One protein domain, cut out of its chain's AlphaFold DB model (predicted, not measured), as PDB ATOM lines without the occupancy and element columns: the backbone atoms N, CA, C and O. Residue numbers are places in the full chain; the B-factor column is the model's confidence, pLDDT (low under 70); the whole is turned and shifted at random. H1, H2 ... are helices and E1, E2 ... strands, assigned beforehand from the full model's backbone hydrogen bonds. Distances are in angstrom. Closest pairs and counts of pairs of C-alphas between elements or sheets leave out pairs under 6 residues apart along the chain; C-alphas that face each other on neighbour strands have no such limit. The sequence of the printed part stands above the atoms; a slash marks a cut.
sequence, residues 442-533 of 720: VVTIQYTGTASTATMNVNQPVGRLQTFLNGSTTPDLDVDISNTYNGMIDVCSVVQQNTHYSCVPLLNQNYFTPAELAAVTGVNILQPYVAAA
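AT A GLANCE: This is residues 442 to 533 of the 720 residues of the protein "Beta_helix domain-containing protein" of Acidipila sp. EB88 (UniProt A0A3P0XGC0). Two sheets stand partly face to face round a core as a loose, incompletely closed barrel: E4, E3, E2 and E6 make one wall and E5, E1 and E7 the other. E6 comes near E7 at one side, and the single helix H1 packs on E5 and fills the gap toward E4 at the other, while the 14-residue link 506 to 519 runs past one end. The printed part has 92 residues, with one named helix and seven named strands in the order E1 E2 E3 E4 H1 E5 E6 E7; under half of the residues, 8 in the helix and 36 in strands, are in named elements, and the class is mostly strand. Both sheets, ordered E4 E3 E2 E6 and E5 E1 E7, are antiparallel. The whole is compact, with a radius of gyration of the C-alphas of 11.8 A and spans of 33 by 25 by 20 A.

IN THESE COORDINATES: Find C-alpha 454 at (332.137, 350.772, 489.131); from there E2, residues 454 to 459, runs 16.6 A. E3 is residues 464 to 469, also 16.6 A, E4 is residues 477 to 480, and E6 is residues 520 to 524. For the smaller sheet, start at C-alpha 442, (344.806, 366.039, 485.917), where E1, residues 442 to 447, begins its 17.1 A. E5 is residues 501 to 505, 13.2 A, and E7, residues 529 to 532, ends at C-alpha 532, (343.986, 365.410, 491.070). H1 is residues 488 to 495, 10.5 A.

HOW THE PARTS SIT: In the larger sheet, look first at the hairpin of E2 and E3, where N 457 and O 466 are 2.8 A apart, within hydrogen-bond range. E3 and E4 form the next hairpin, with N 479 and O 465 at 2.8 A; E2 E3 E4 is a meander, each strand the antiparallel neighbour of the one before. On the other side of E2, N 456 and O 523 of E6 are 2.9 A apart. In the smaller sheet, N 502 of E5 and O 446 of E1 are 2.8 A apart, and N 445 of E1 and O 529 of E7 are 2.8 A apart. Between the sheets, the closest C-alphas of E6 and E7 are those of Val 523 and Tyr 529, 7.7 A, while E1 and E3 are apart. H1 is on the smaller sheet at a height over the sheet of 7.2 A; it lies over E5 and runs along the strands, at 6 degrees to E5 on the local plane. Its closest C-alphas to E5 are those of Cys 492 and Cys 503, 5.0 A. H1 only grazes the larger sheet, with residues 491 to 495. In H1 every O i to N i+4 pair is within hydrogen-bond range.

THE WHOLE: The two C-alphas farthest apart are those of Ser 472 and Asn 508, 34.1 A. The printed part has no cut, and its one long link is E5 to E6. The mean pLDDT of the printed part is 94.7, and no printed residue is under 70.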
ATOM      1  N   VAL A 442     343.947 366.734 486.885       96.62
ATOM      2  CA  VAL A 442     344.806 366.039 485.917       96.62
ATOM      3  C   VAL A 442     344.004 365.347 484.823       96.62
ATOM      4  O   VAL A 442     344.232 365.570 483.637       96.62
ATOM      5  N   VAL A 443     343.073 364.468 485.192       97.25
ATOM      6  CA  VAL A 443     342.447 363.542 484.238       97.25
ATOM      7  C   VAL A 443     341.029 363.188 484.647       97.25
ATOM      8  O   VAL A 443     340.753 362.945 485.818       97.25
ATOM      9  N   THR A 444     340.131 363.117 483.667       98.12
ATOM     10  CA  THR A 444     338.774 362.600 483.858       98.12
ATOM     11  C   THR A 444     338.713 361.126 483.479       98.12
ATOM     12  O   THR A 444     339.073 360.770 482.359       98.12
ATOM     13  N   ILE A 445     338.219 360.277 484.381       98.00
ATOM     14  CA  ILE A 445     338.036 358.838 484.158       98.00
ATOM     15  C   ILE A 445     336.579 358.461 484.423       98.00
ATOM     16  O   ILE A 445     336.000 358.843 485.440       98.00
ATOM     17  N   GLN A 446     335.981 357.698 483.509       98.31
ATOM     18  CA  GLN A 446     334.609 357.207 483.630       98.31
ATOM     19  C   GLN A 446     334.497 355.773 483.117       98.31
ATOM     20  O   GLN A 446     335.031 355.447 482.061       98.31
ATOM     21  N   TYR A 447     333.733 354.940 483.814       98.31
ATOM     22  CA  TYR A 447     333.227 353.678 483.290       98.31
ATOM     23  C   TYR A 447     331.900 353.901 482.547       98.31
ATOM     24  O   TYR A 447     330.939 354.428 483.105       98.31
ATOM     25  N   THR A 448     331.840 353.476 481.290       97.06
ATOM     26  CA  THR A 448     330.710 353.635 480.360       97.06
ATOM     27  C   THR A 448     330.036 352.305 480.001       97.06
ATOM     28  O   THR A 448     329.137 352.267 479.160       97.06
ATOM     29  N   GLY A 449     330.465 351.200 480.620       95.81
ATOM     30  CA  GLY A 449     329.862 349.880 480.431       95.81
ATOM     31  C   GLY A 449     328.552 349.679 481.204       95.81
ATOM     32  O   GLY A 449     327.918 350.616 481.680       95.81
ATOM     33  N   THR A 450     328.124 348.422 481.331       96.75
ATOM     34  CA  THR A 450     326.793 348.056 481.858       96.75
ATOM     35  C   THR A 450     326.784 347.606 483.323       96.75
ATOM     36  O   THR A 450     325.723 347.255 483.843       96.75
ATOM     37  N   ALA A 451     327.936 347.584 484.002       97.19
ATOM     38  CA  ALA A 451     328.006 347.233 485.418       97.19
ATOM     39  C   ALA A 451     327.149 348.168 486.293       97.19
ATOM     40  O   ALA A 451     327.086 349.374 486.081       97.19
ATOM     41  N   SER A 452     326.515 347.594 487.317       96.00
ATOM     42  CA  SER A 452     325.656 348.321 488.262       96.00
ATOM     43  C   SER A 452     326.440 349.166 489.270       96.00
ATOM     44  O   SER A 452     325.901 350.117 489.830       96.00
ATOM     45  N   THR A 453     327.710 348.824 489.501       97.44
ATOM     46  CA  THR A 453     328.674 349.629 490.260       97.44
ATOM     47  C   THR A 453     330.038 349.554 489.584       97.44
ATOM     48  O   THR A 453     330.423 348.497 489.076       97.44
ATOM     49  N   ALA A 454     330.764 350.670 489.597       98.06
ATOM     50  CA  ALA A 454     332.137 350.772 489.131       98.06
ATOM     51  C   ALA A 454     332.897 351.717 490.064       98.06
ATOM     52  O   ALA A 454     332.478 352.858 490.276       98.06
ATOM     53  N   THR A 455     333.988 351.228 490.646       98.06
ATOM     54  CA  THR A 455     334.830 352.002 491.567       98.06
ATOM     55  C   THR A 455     336.277 352.004 491.109       98.06
ATOM     56  O   THR A 455     336.702 351.057 490.452       98.06
ATOM     57  N   MET A 456     337.027 353.047 491.453       97.88
ATOM     58  CA  MET A 456     338.446 353.184 491.132       97.88
ATOM     59  C   MET A 456     339.282 353.431 492.390       97.88
ATOM     60  O   MET A 456     338.861 354.129 493.313       97.88
ATOM     61  N   ASN A 457     340.493 352.882 492.387       97.69
ATOM     62  CA  ASN A 457     341.561 353.177 493.325       97.69
ATOM     63  C   ASN A 457     342.754 353.744 492.553       97.69
ATOM     64  O   ASN A 457     343.154 353.178 491.536       97.69
ATOM     65  N   VAL A 458     343.361 354.800 493.083       96.62
ATOM     66  CA  VAL A 458     344.724 355.212 492.731       96.62
ATOM     67  C   VAL A 458     345.566 354.943 493.966       96.62
ATOM     68  O   VAL A 458     345.374 355.568 495.006       96.62
ATOM     69  N   ASN A 459     346.455 353.962 493.879       92.38
ATOM     70  CA  ASN A 459     347.371 353.615 494.952       92.38
ATOM     71  C   ASN A 459     348.762 354.120 494.580       92.38
ATOM     72  O   ASN A 459     349.538 353.401 493.952       92.38
ATOM     73  N   GLN A 460     349.042 355.368 494.952       86.69
ATOM     74  CA  GLN A 460     350.287 356.050 494.611       86.69
ATOM     75  C   GLN A 460     351.538 355.313 495.144       86.69
ATOM     76  O   GLN A 460     352.419 355.036 494.332       86.69
ATOM     77  N   PRO A 461     351.597 354.839 496.412       85.00
ATOM     78  CA  PRO A 461     352.766 354.107 496.918       85.00
ATOM     79  C   PRO A 461     353.082 352.799 496.184       85.00
ATOM     80  O   PRO A 461     354.231 352.368 496.144       85.00
ATOM     81  N   VAL A 462     352.059 352.133 495.641       88.88
ATOM     82  CA  VAL A 462     352.212 350.894 494.857       88.88
ATOM     83  C   VAL A 462     352.325 351.202 493.356       88.88
ATOM     84  O   VAL A 462     352.680 350.326 492.572       88.88
ATOM     85  N   GLY A 463     352.030 352.441 492.954       92.56
ATOM     86  CA  GLY A 463     352.038 352.909 491.577       92.56
ATOM     87  C   GLY A 463     351.011 352.206 490.695       92.56
ATOM     88  O   GLY A 463     351.332 351.824 489.574       92.56
ATOM     89  N   ARG A 464     349.779 352.007 491.190       95.56
ATOM     90  CA  ARG A 464     348.701 351.341 490.431       95.56
ATOM     91  C   ARG A 464     347.411 352.148 490.385       95.56
ATOM     92  O   ARG A 464     346.971 352.680 491.404       95.56
ATOM     93  N   LEU A 465     346.769 352.143 489.219       96.38
ATOM     94  CA  LEU A 465     345.388 352.569 489.010       96.38
ATOM     95  C   LEU A 465     344.533 351.334 488.739       96.38
ATOM     96  O   LEU A 465     344.758 350.614 487.768       96.38
ATOM     97  N   GLN A 466     343.549 351.087 489.597       97.56
ATOM     98  CA  GLN A 466     342.741 349.871 489.568       97.56
ATOM     99  C   GLN A 466     341.255 350.187 489.575       97.56
ATOM    100  O   GLN A 466     340.825 351.063 490.323       97.56
ATOM    101  N   THR A 467     340.457 349.447 488.811       97.69
ATOM    102  CA  THR A 467     338.993 349.571 488.832       97.69
ATOM    103  C   THR A 467     338.321 348.255 489.193       97.69
ATOM    104  O   THR A 467     338.810 347.176 488.870       97.69
ATOM    105  N   PHE A 468     337.177 348.339 489.864       97.81
ATOM    106  CA  PHE A 468     336.439 347.191 490.382       97.81
ATOM    107  C   PHE A 468     334.959 347.337 490.044       97.81
ATOM    108  O   PHE A 468     334.342 348.366 490.339       97.81
ATOM    109  N   LEU A 469     334.383 346.295 489.442       98.06
ATOM    110  CA  LEU A 469     332.990 346.268 488.997       98.06
ATOM    111  C   LEU A 469     332.140 345.374 489.901       98.06
ATOM    112  O   LEU A 469     332.593 344.314 490.335       98.06
ATOM    113  N   ASN A 470     330.888 345.771 490.148       96.44
ATOM    114  CA  ASN A 470     329.880 344.959 490.849       96.44
ATOM    115  C   ASN A 470     330.349 344.378 492.203       96.44
ATOM    116  O   ASN A 470     329.953 343.275 492.575       96.44
ATOM    117  N   GLY A 471     331.202 345.106 492.935       90.75
ATOM    118  CA  GLY A 471     331.746 344.671 494.228       90.75
ATOM    119  C   GLY A 471     332.831 343.585 494.157       90.75
ATOM    120  O   GLY A 471     333.135 342.977 495.181       90.75
ATOM    121  N   SER A 472     333.408 343.324 492.977       95.12
ATOM    122  CA  SER A 472     334.554 342.419 492.811       95.12
ATOM    123  C   SER A 472     335.765 342.879 493.630       95.12
ATOM    124  O   SER A 472     336.056 344.070 493.698       95.12
ATOM    125  N   THR A 473     336.516 341.932 494.197       92.00
ATOM    126  CA  THR A 473     337.830 342.187 494.819       92.00
ATOM    127  C   THR A 473     338.992 342.057 493.834       92.00
ATOM    128  O   THR A 473     340.117 342.415 494.164       92.00
ATOM    129  N   THR A 474     338.738 341.516 492.641       95.12
ATOM    130  CA  THR A 474     339.710 341.447 491.546       95.12
ATOM    131  C   THR A 474     339.490 342.648 490.633       95.12
ATOM    132  O   THR A 474     338.339 342.861 490.226       95.12
ATOM    133  N   PRO A 475     340.541 343.420 490.313       96.19
ATOM    134  CA  PRO A 475     340.394 344.559 489.426       96.19
ATOM    135  C   PRO A 475     340.050 344.103 488.002       96.19
ATOM    136  O   PRO A 475     340.617 343.133 487.500       96.19
ATOM    137  N   ASP A 476     339.111 344.799 487.367       95.06
ATOM    138  CA  ASP A 476     338.772 344.639 485.944       95.06
ATOM    139  C   ASP A 476     339.769 345.392 485.049       95.06
ATOM    140  O   ASP A 476     340.133 344.925 483.973       95.06
ATOM    141  N   LEU A 477     340.269 346.529 485.539       96.25
ATOM    142  CA  LEU A 477     341.376 347.279 484.960       96.25
ATOM    143  C   LEU A 477     342.472 347.444 486.012       96.25
ATOM    144  O   LEU A 477     342.174 347.787 487.154       96.25
ATOM    145  N   ASP A 478     343.730 347.225 485.632       95.62
ATOM    146  CA  ASP A 478     344.877 347.313 486.540       95.62
ATOM    147  C   ASP A 478     346.105 347.904 485.828       95.62
ATOM    148  O   ASP A 478     346.963 347.179 485.319       95.62
ATOM    149  N   VAL A 479     346.171 349.234 485.773       95.06
ATOM    150  CA  VAL A 479     347.182 349.999 485.029       95.06
ATOM    151  C   VAL A 479     348.341 350.396 485.936       95.06
ATOM    152  O   VAL A 479     348.149 350.799 487.084       95.06
ATOM    153  N   ASP A 480     349.557 350.281 485.413       93.44
ATOM    154  CA  ASP A 480     350.769 350.775 486.059       93.44
ATOM    155  C   ASP A 480     350.888 352.297 485.894       93.44
ATOM    156  O   ASP A 480     350.773 352.822 484.789       93.44
ATOM    157  N   ILE A 481     351.122 353.006 486.993       92.94
ATOM    158  CA  ILE A 481     351.356 354.454 487.020       92.94
ATOM    159  C   ILE A 481     352.683 354.807 487.712       92.94
ATOM    160  O   ILE A 481     352.967 355.978 487.916       92.94
ATOM    161  N   SER A 482     353.529 353.822 488.036       83.69
ATOM    162  CA  SER A 482     354.767 353.957 488.827       83.69
ATOM    163  C   SER A 482     355.956 354.629 488.118       83.69
ATOM    164  O   SER A 482     357.077 354.518 488.609       83.69
ATOM    165  N   ASN A 483     355.719 355.354 487.013       72.00
ATOM    166  CA  ASN A 483     356.709 355.957 486.095       72.00
ATOM    167  C   ASN A 483     357.100 355.104 484.864       72.00
ATOM    168  O   ASN A 483     358.113 355.358 484.219       72.00
ATOM    169  N   THR A 484     356.274 354.122 484.492       72.88
ATOM    170  CA  THR A 484     356.408 353.360 483.229       72.88
ATOM    171  C   THR A 484     356.079 354.192 481.980       72.88
ATOM    172  O   THR A 484     356.507 353.859 480.875       72.88
ATOM    173  N   TYR A 485     355.333 355.284 482.149       80.38
ATOM    174  CA  TYR A 485     354.813 356.115 481.068       80.38
ATOM    175  C   TYR A 485     355.368 357.543 481.110       80.38
ATOM    176  O   TYR A 485     355.664 358.082 482.184       80.38
ATOM    177  N   ASN A 486     355.474 358.168 479.934       84.12
ATOM    178  CA  ASN A 486     356.043 359.507 479.798       84.12
ATOM    179  C   ASN A 486     355.085 360.558 480.362       84.12
ATOM    180  O   ASN A 486     355.537 361.447 481.086       84.12
ATOM    181  N   GLY A 487     353.779 360.399 480.127       92.31
ATOM    182  CA  GLY A 487     352.744 361.279 480.664       92.31
ATOM    183  C   GLY A 487     351.374 360.616 480.814       92.31
ATOM    184  O   GLY A 487     351.173 359.444 480.484       92.31
ATOM    185  N   MET A 488     350.400 361.377 481.308       94.88
ATOM    186  CA  MET A 488     349.031 360.906 481.532       94.88
ATOM    187  C   MET A 488     348.308 360.502 480.238       94.88
ATOM    188  O   MET A 488     347.429 359.635 480.264       94.88
ATOM    189  N   ILE A 489     348.701 361.068 479.092       94.81
ATOM    190  CA  ILE A 489     348.154 360.685 477.781       94.81
ATOM    191  C   ILE A 489     348.399 359.201 477.450       94.81
ATOM    192  O   ILE A 489     347.526 358.531 476.888       94.81
ATOM    193  N   ASP A 490     349.542 358.656 477.864       94.12
ATOM    194  CA  ASP A 490     349.891 357.252 477.643       94.12
ATOM    195  C   ASP A 490     349.022 356.333 478.508       94.12
ATOM    196  O   ASP A 490     348.479 355.335 478.028       94.12
ATOM    197  N   VAL A 491     348.819 356.703 479.778       94.50
ATOM    198  CA  VAL A 491     347.950 355.958 480.698       94.50
ATOM    199  C   VAL A 491     346.521 355.947 480.172       94.50
ATOM    200  O   VAL A 491     345.899 354.887 480.123       94.50
ATOM    201  N   CYS A 492     346.006 357.083 479.697       96.56
ATOM    202  CA  CYS A 492     344.682 357.111 479.084       96.56
ATOM    203  C   CYS A 492     344.591 356.267 477.813       96.56
ATOM    204  O   CYS A 492     343.576 355.599 477.615       96.56
ATOM    205  N   SER A 493     345.651 356.216 477.005       95.62
ATOM    206  CA  SER A 493     345.709 355.327 475.840       95.62
ATOM    207  C   SER A 493     345.610 353.850 476.235       95.62
ATOM    208  O   SER A 493     344.991 353.070 475.518       95.62
ATOM    209  N   VAL A 494     346.168 353.458 477.386       94.94
ATOM    210  CA  VAL A 494     346.063 352.093 477.934       94.94
ATOM    211  C   VAL A 494     344.675 351.822 478.507       94.94
ATOM    212  O   VAL A 494     344.076 350.798 478.185       94.94
ATOM    213  N   VAL A 495     344.134 352.745 479.306       95.75
ATOM    214  CA  VAL A 495     342.783 352.636 479.888       95.75
ATOM    215  C   VAL A 495     341.735 352.452 478.785       95.75
ATOM    216  O   VAL A 495     340.885 351.568 478.875       95.75
ATOM    217  N   GLN A 496     341.833 353.240 477.711       95.69
ATOM    218  CA  GLN A 496     340.886 353.222 476.593       95.69
ATOM    219  C   GLN A 496     340.991 351.982 475.690       95.69
ATOM    220  O   GLN A 496     340.114 351.769 474.853       95.69
ATOM    221  N   GLN A 497     342.005 351.118 475.857       95.56
ATOM    222  CA  GLN A 497     342.000 349.802 475.195       95.56
ATOM    223  C   GLN A 497     340.804 348.957 475.652       95.56
ATOM    224  O   GLN A 497     340.316 348.110 474.902       95.56
ATOM    225  N   ASN A 498     340.302 349.212 476.865       95.44
ATOM    226  CA  ASN A 498     339.008 348.727 477.305       95.44
ATOM    227  C   ASN A 498     337.920 349.745 476.919       95.44
ATOM    228  O   ASN A 498     337.812 350.824 477.500       95.44
ATOM    229  N   THR A 499     337.070 349.374 475.957       95.81
ATOM    230  CA  THR A 499     336.026 350.248 475.386       95.81
ATOM    231  C   THR A 499     334.907 350.615 476.364       95.81
ATOM    232  O   THR A 499     334.049 351.436 476.037       95.81
ATOM    233  N   HIS A 500     334.904 350.033 477.565       97.44
ATOM    234  CA  HIS A 500     334.013 350.407 478.658       97.44
ATOM    235  C   HIS A 500     334.550 351.548 479.523       97.44
ATOM    236  O   HIS A 500     333.923 351.860 480.533       97.44
ATOM    237  N   TYR A 501     335.683 352.160 479.171       98.19
ATOM    238  CA  TYR A 501     336.231 353.303 479.892       98.19
ATOM    239  C   TYR A 501     336.459 354.501 478.971       98.19
ATOM    240  O   TYR A 501     336.888 354.373 477.827       98.19
ATOM    241  N   SER A 502     336.202 355.683 479.518       97.81
ATOM    242  CA  SER A 502     336.689 356.962 479.018       97.81
ATOM    243  C   SER A 502     337.805 357.444 479.941       97.81
ATOM    244  O   SER A 502     337.679 357.350 481.163       97.81
ATOM    245  N   CYS A 503     338.894 357.947 479.365       97.81
ATOM    246  CA  CYS A 503     340.005 358.558 480.090       97.81
ATOM    247  C   CYS A 503     340.513 359.734 479.273       97.81
ATOM    248  O   CYS A 503     341.015 359.531 478.171       97.81
ATOM    249  N   VAL A 504     340.373 360.948 479.782       97.62
ATOM    250  CA  VAL A 504     340.729 362.161 479.041       97.62
ATOM    251  C   VAL A 504     341.554 363.051 479.961       97.62
ATOM    252  O   VAL A 504     341.004 363.532 480.959       97.62
ATOM    253  N   PRO A 505     342.860 363.252 479.686       96.81
ATOM    254  CA  PRO A 505     343.636 364.263 480.388       96.81
ATOM    255  C   PRO A 505     342.953 365.621 480.225       96.81
ATOM    256  O   PRO A 505     342.409 365.925 479.161       96.81
ATOM    257  N   LEU A 506     342.948 366.425 481.282       96.12
ATOM    258  CA  LEU A 506     342.496 367.804 481.175       96.12
ATOM    259  C   LEU A 506     343.474 368.614 480.313       96.12
ATOM    260  O   LEU A 506     344.565 368.151 479.966       96.12
ATOM    261  N   LEU A 507     343.055 369.824 479.939       92.25
ATOM    262  CA  LEU A 507     343.886 370.744 479.167       92.25
ATOM    263  C   LEU A 507     345.282 370.860 479.806       92.25
ATOM    264  O   LEU A 507     345.383 370.976 481.022       92.25
ATOM    265  N   ASN A 508     346.328 370.775 478.979       92.12
ATOM    266  CA  ASN A 508     347.749 370.833 479.355       92.12
ATOM    267  C   ASN A 508     348.280 369.700 480.260       92.12
ATOM    268  O   ASN A 508     349.478 369.626 480.514       92.12
ATOM    269  N   GLN A 509     347.445 368.733 480.649       94.62
ATOM    270  CA  GLN A 509     347.842 367.636 481.545       94.62
ATOM    271  C   GLN A 509     348.364 366.391 480.816       94.62
ATOM    272  O   GLN A 509     348.592 365.347 481.426       94.62
ATOM    273  N   ASN A 510     348.586 366.472 479.501       94.56
ATOM    274  CA  ASN A 510     349.066 365.339 478.703       94.56
ATOM    275  C   ASN A 510     350.409 364.791 479.206       94.56
ATOM    276  O   ASN A 510     350.604 363.574 479.229       94.56
ATOM    277  N   TYR A 511     351.306 365.681 479.633       92.94
ATOM    278  CA  TYR A 511     352.655 365.342 480.091       92.94
ATOM    279  C   TYR A 511     352.753 365.113 481.602       92.94
ATOM    280  O   TYR A 511     353.833 364.808 482.102       92.94
ATOM    281  N   PHE A 512     351.642 365.227 482.335       94.81
ATOM    282  CA  PHE A 512     351.618 365.004 483.775       94.81
ATOM    283  C   PHE A 512     352.199 363.633 484.130       94.81
ATOM    284  O   PHE A 512     351.807 362.622 483.538       94.81
ATOM    285  N   THR A 513     353.114 363.574 485.102       94.06
ATOM    286  CA  THR A 513     353.709 362.303 485.532       94.06
ATOM    287  C   THR A 513     352.678 361.459 486.293       94.06
ATOM    288  O   THR A 513     352.290 361.840 487.393       94.06
ATOM    289  N   PRO A 514     352.276 360.269 485.801       93.88
ATOM    290  CA  PRO A 514     351.197 359.494 486.427       93.88
ATOM    291  C   PRO A 514     351.443 359.083 487.885       93.88
ATOM    292  O   PRO A 514     350.488 358.902 488.640       93.88
ATOM    293  N   ALA A 515     352.710 358.956 488.289       92.88
ATOM    294  CA  ALA A 515     353.101 358.628 489.660       92.88
ATOM    295  C   ALA A 515     352.747 359.736 490.669       92.88
ATOM    296  O   ALA A 515     352.720 359.480 491.870       92.88
ATOM    297  N   GLU A 516     352.430 360.935 490.183       94.62
ATOM    298  CA  GLU A 516     352.004 362.076 490.991       94.62
ATOM    299  C   GLU A 516     350.476 362.203 491.076       94.62
ATOM    300  O   GLU A 516     349.965 363.207 491.559       94.62
ATOM    301  N   LEU A 517     349.699 361.202 490.642       95.69
ATOM    302  CA  LEU A 517     348.257 361.193 490.905       95.69
ATOM    303  C   LEU A 517     347.976 361.007 492.404       95.69
ATOM    304  O   LEU A 517     348.502 360.097 493.050       95.69
ATOM    305  N   ALA A 518     347.080 361.832 492.947       96.81
ATOM    306  CA  ALA A 518     346.640 361.733 494.330       96.81
ATOM    307  C   ALA A 518     346.003 360.368 494.611       96.81
ATOM    308  O   ALA A 518     345.200 359.849 493.829       96.81
ATOM    309  N   ALA A 519     346.333 359.801 495.769       96.50
ATOM    310  CA  ALA A 519     345.773 358.528 496.177       96.50
ATOM    311  C   ALA A 519     344.265 358.652 496.444       96.50
ATOM    312  O   ALA A 519     343.817 359.522 497.194       96.50
ATOM    313  N   VAL A 520     343.482 357.739 495.869       96.75
ATOM    314  CA  VAL A 520     342.030 357.655 496.078       96.75
ATOM    315  C   VAL A 520     341.615 356.208 496.274       96.75
ATOM    316  O   VAL A 520     342.264 355.285 495.782       96.75
ATOM    317  N   THR A 521     340.531 355.982 497.010       96.69
ATOM    318  CA  THR A 521     340.031 354.633 497.290       96.69
ATOM    319  C   THR A 521     338.523 354.580 497.117       96.69
ATOM    320  O   THR A 521     337.791 355.344 497.741       96.69
ATOM    321  N   GLY A 522     338.063 353.655 496.282       95.81
ATOM    322  CA  GLY A 522     336.659 353.327 496.086       95.81
ATOM    323  C   GLY A 522     335.845 354.440 495.431       95.81
ATOM    324  O   GLY A 522     334.636 354.492 495.650       95.81
ATOM    325  N   VAL A 523     336.465 355.342 494.661       97.56
ATOM    326  CA  VAL A 523     335.731 356.464 494.053       97.56
ATOM    327  C   VAL A 523     334.785 355.946 492.977       97.56
ATOM    328  O   VAL A 523     335.161 355.101 492.169       97.56
ATOM    329  N   ASN A 524     333.539 356.420 492.983       97.38
ATOM    330  CA  ASN A 524     332.532 356.010 492.009       97.38
ATOM    331  C   ASN A 524     332.850 356.613 490.635       97.38
ATOM    332  O   ASN A 524     332.896 357.834 490.508       97.38
ATOM    333  N   ILE A 525     333.002 355.755 489.626       98.06
ATOM    334  CA  ILE A 525     333.306 356.151 488.243       98.06
ATOM    335  C   ILE A 525     332.166 355.846 487.260       98.06
ATOM    336  O   ILE A 525     332.365 355.916 486.052       98.06
ATOM    337  N   LEU A 526     330.952 355.523 487.737       97.50
ATOM    338  CA  LEU A 526     329.755 355.530 486.873       97.50
ATOM    339  C   LEU A 526     329.434 356.943 486.362       97.50
ATOM    340  O   LEU A 526     328.822 357.114 485.308       97.50
ATOM    341  N   GLN A 527     329.847 357.953 487.126       94.56
ATOM    342  CA  GLN A 527     329.924 359.344 486.697       94.56
ATOM    343  C   GLN A 527     331.392 359.708 486.450       94.56
ATOM    344  O   GLN A 527     332.265 359.092 487.064       94.56
ATOM    345  N   PRO A 528     331.680 360.688 485.578       97.19
ATOM    346  CA  PRO A 528     333.043 361.159 485.376       97.19
ATOM    347  C   PRO A 528     333.693 361.578 486.699       97.19
ATOM    348  O   PRO A 528     333.146 362.406 487.428       97.19
ATOM    349  N   TYR A 529     334.859 361.006 486.999       98.12
ATOM    350  CA  TYR A 529     335.680 361.378 488.146       98.12
ATOM    351  C   TYR A 529     336.920 362.127 487.671       98.12
ATOM    352  O   TYR A 529     337.645 361.627 486.814       98.12
ATOM    353  N   VAL A 530     337.178 363.302 488.244       98.12
ATOM    354  CA  VAL A 530     338.379 364.092 487.957       98.12
ATOM    355  C   VAL A 530     339.432 363.782 489.018       98.12
ATOM    356  O   VAL A 530     339.260 364.135 490.184       98.12
ATOM    357  N   ALA A 531     340.501 363.096 488.622       97.12
ATOM    358  CA  ALA A 531     341.640 362.828 489.490       97.12
ATOM    359  C   ALA A 531     342.560 364.055 489.568       97.12
ATOM    360  O   ALA A 531     342.757 364.762 488.577       97.12
ATOM    361  N   ALA A 532     343.116 364.282 490.755       97.25
ATOM    362  CA  ALA A 532     343.986 365.410 491.070       97.25
ATOM    363  C   ALA A 532     345.444 364.968 491.257       97.25
ATOM    364  O   ALA A 532     345.715 363.780 491.442       97.25
ATOM    365  N   ALA A 533     346.359 365.930 491.248       96.44
ATOM    366  CA  ALA A 533     347.760 365.751 491.595       96.44
ATOM    367  C   ALA A 533     347.967 365.590 493.116       96.44
ATOM    368  O   ALA A 533     347.132 366.008 493.924       96.44
TER     369      ALA A 533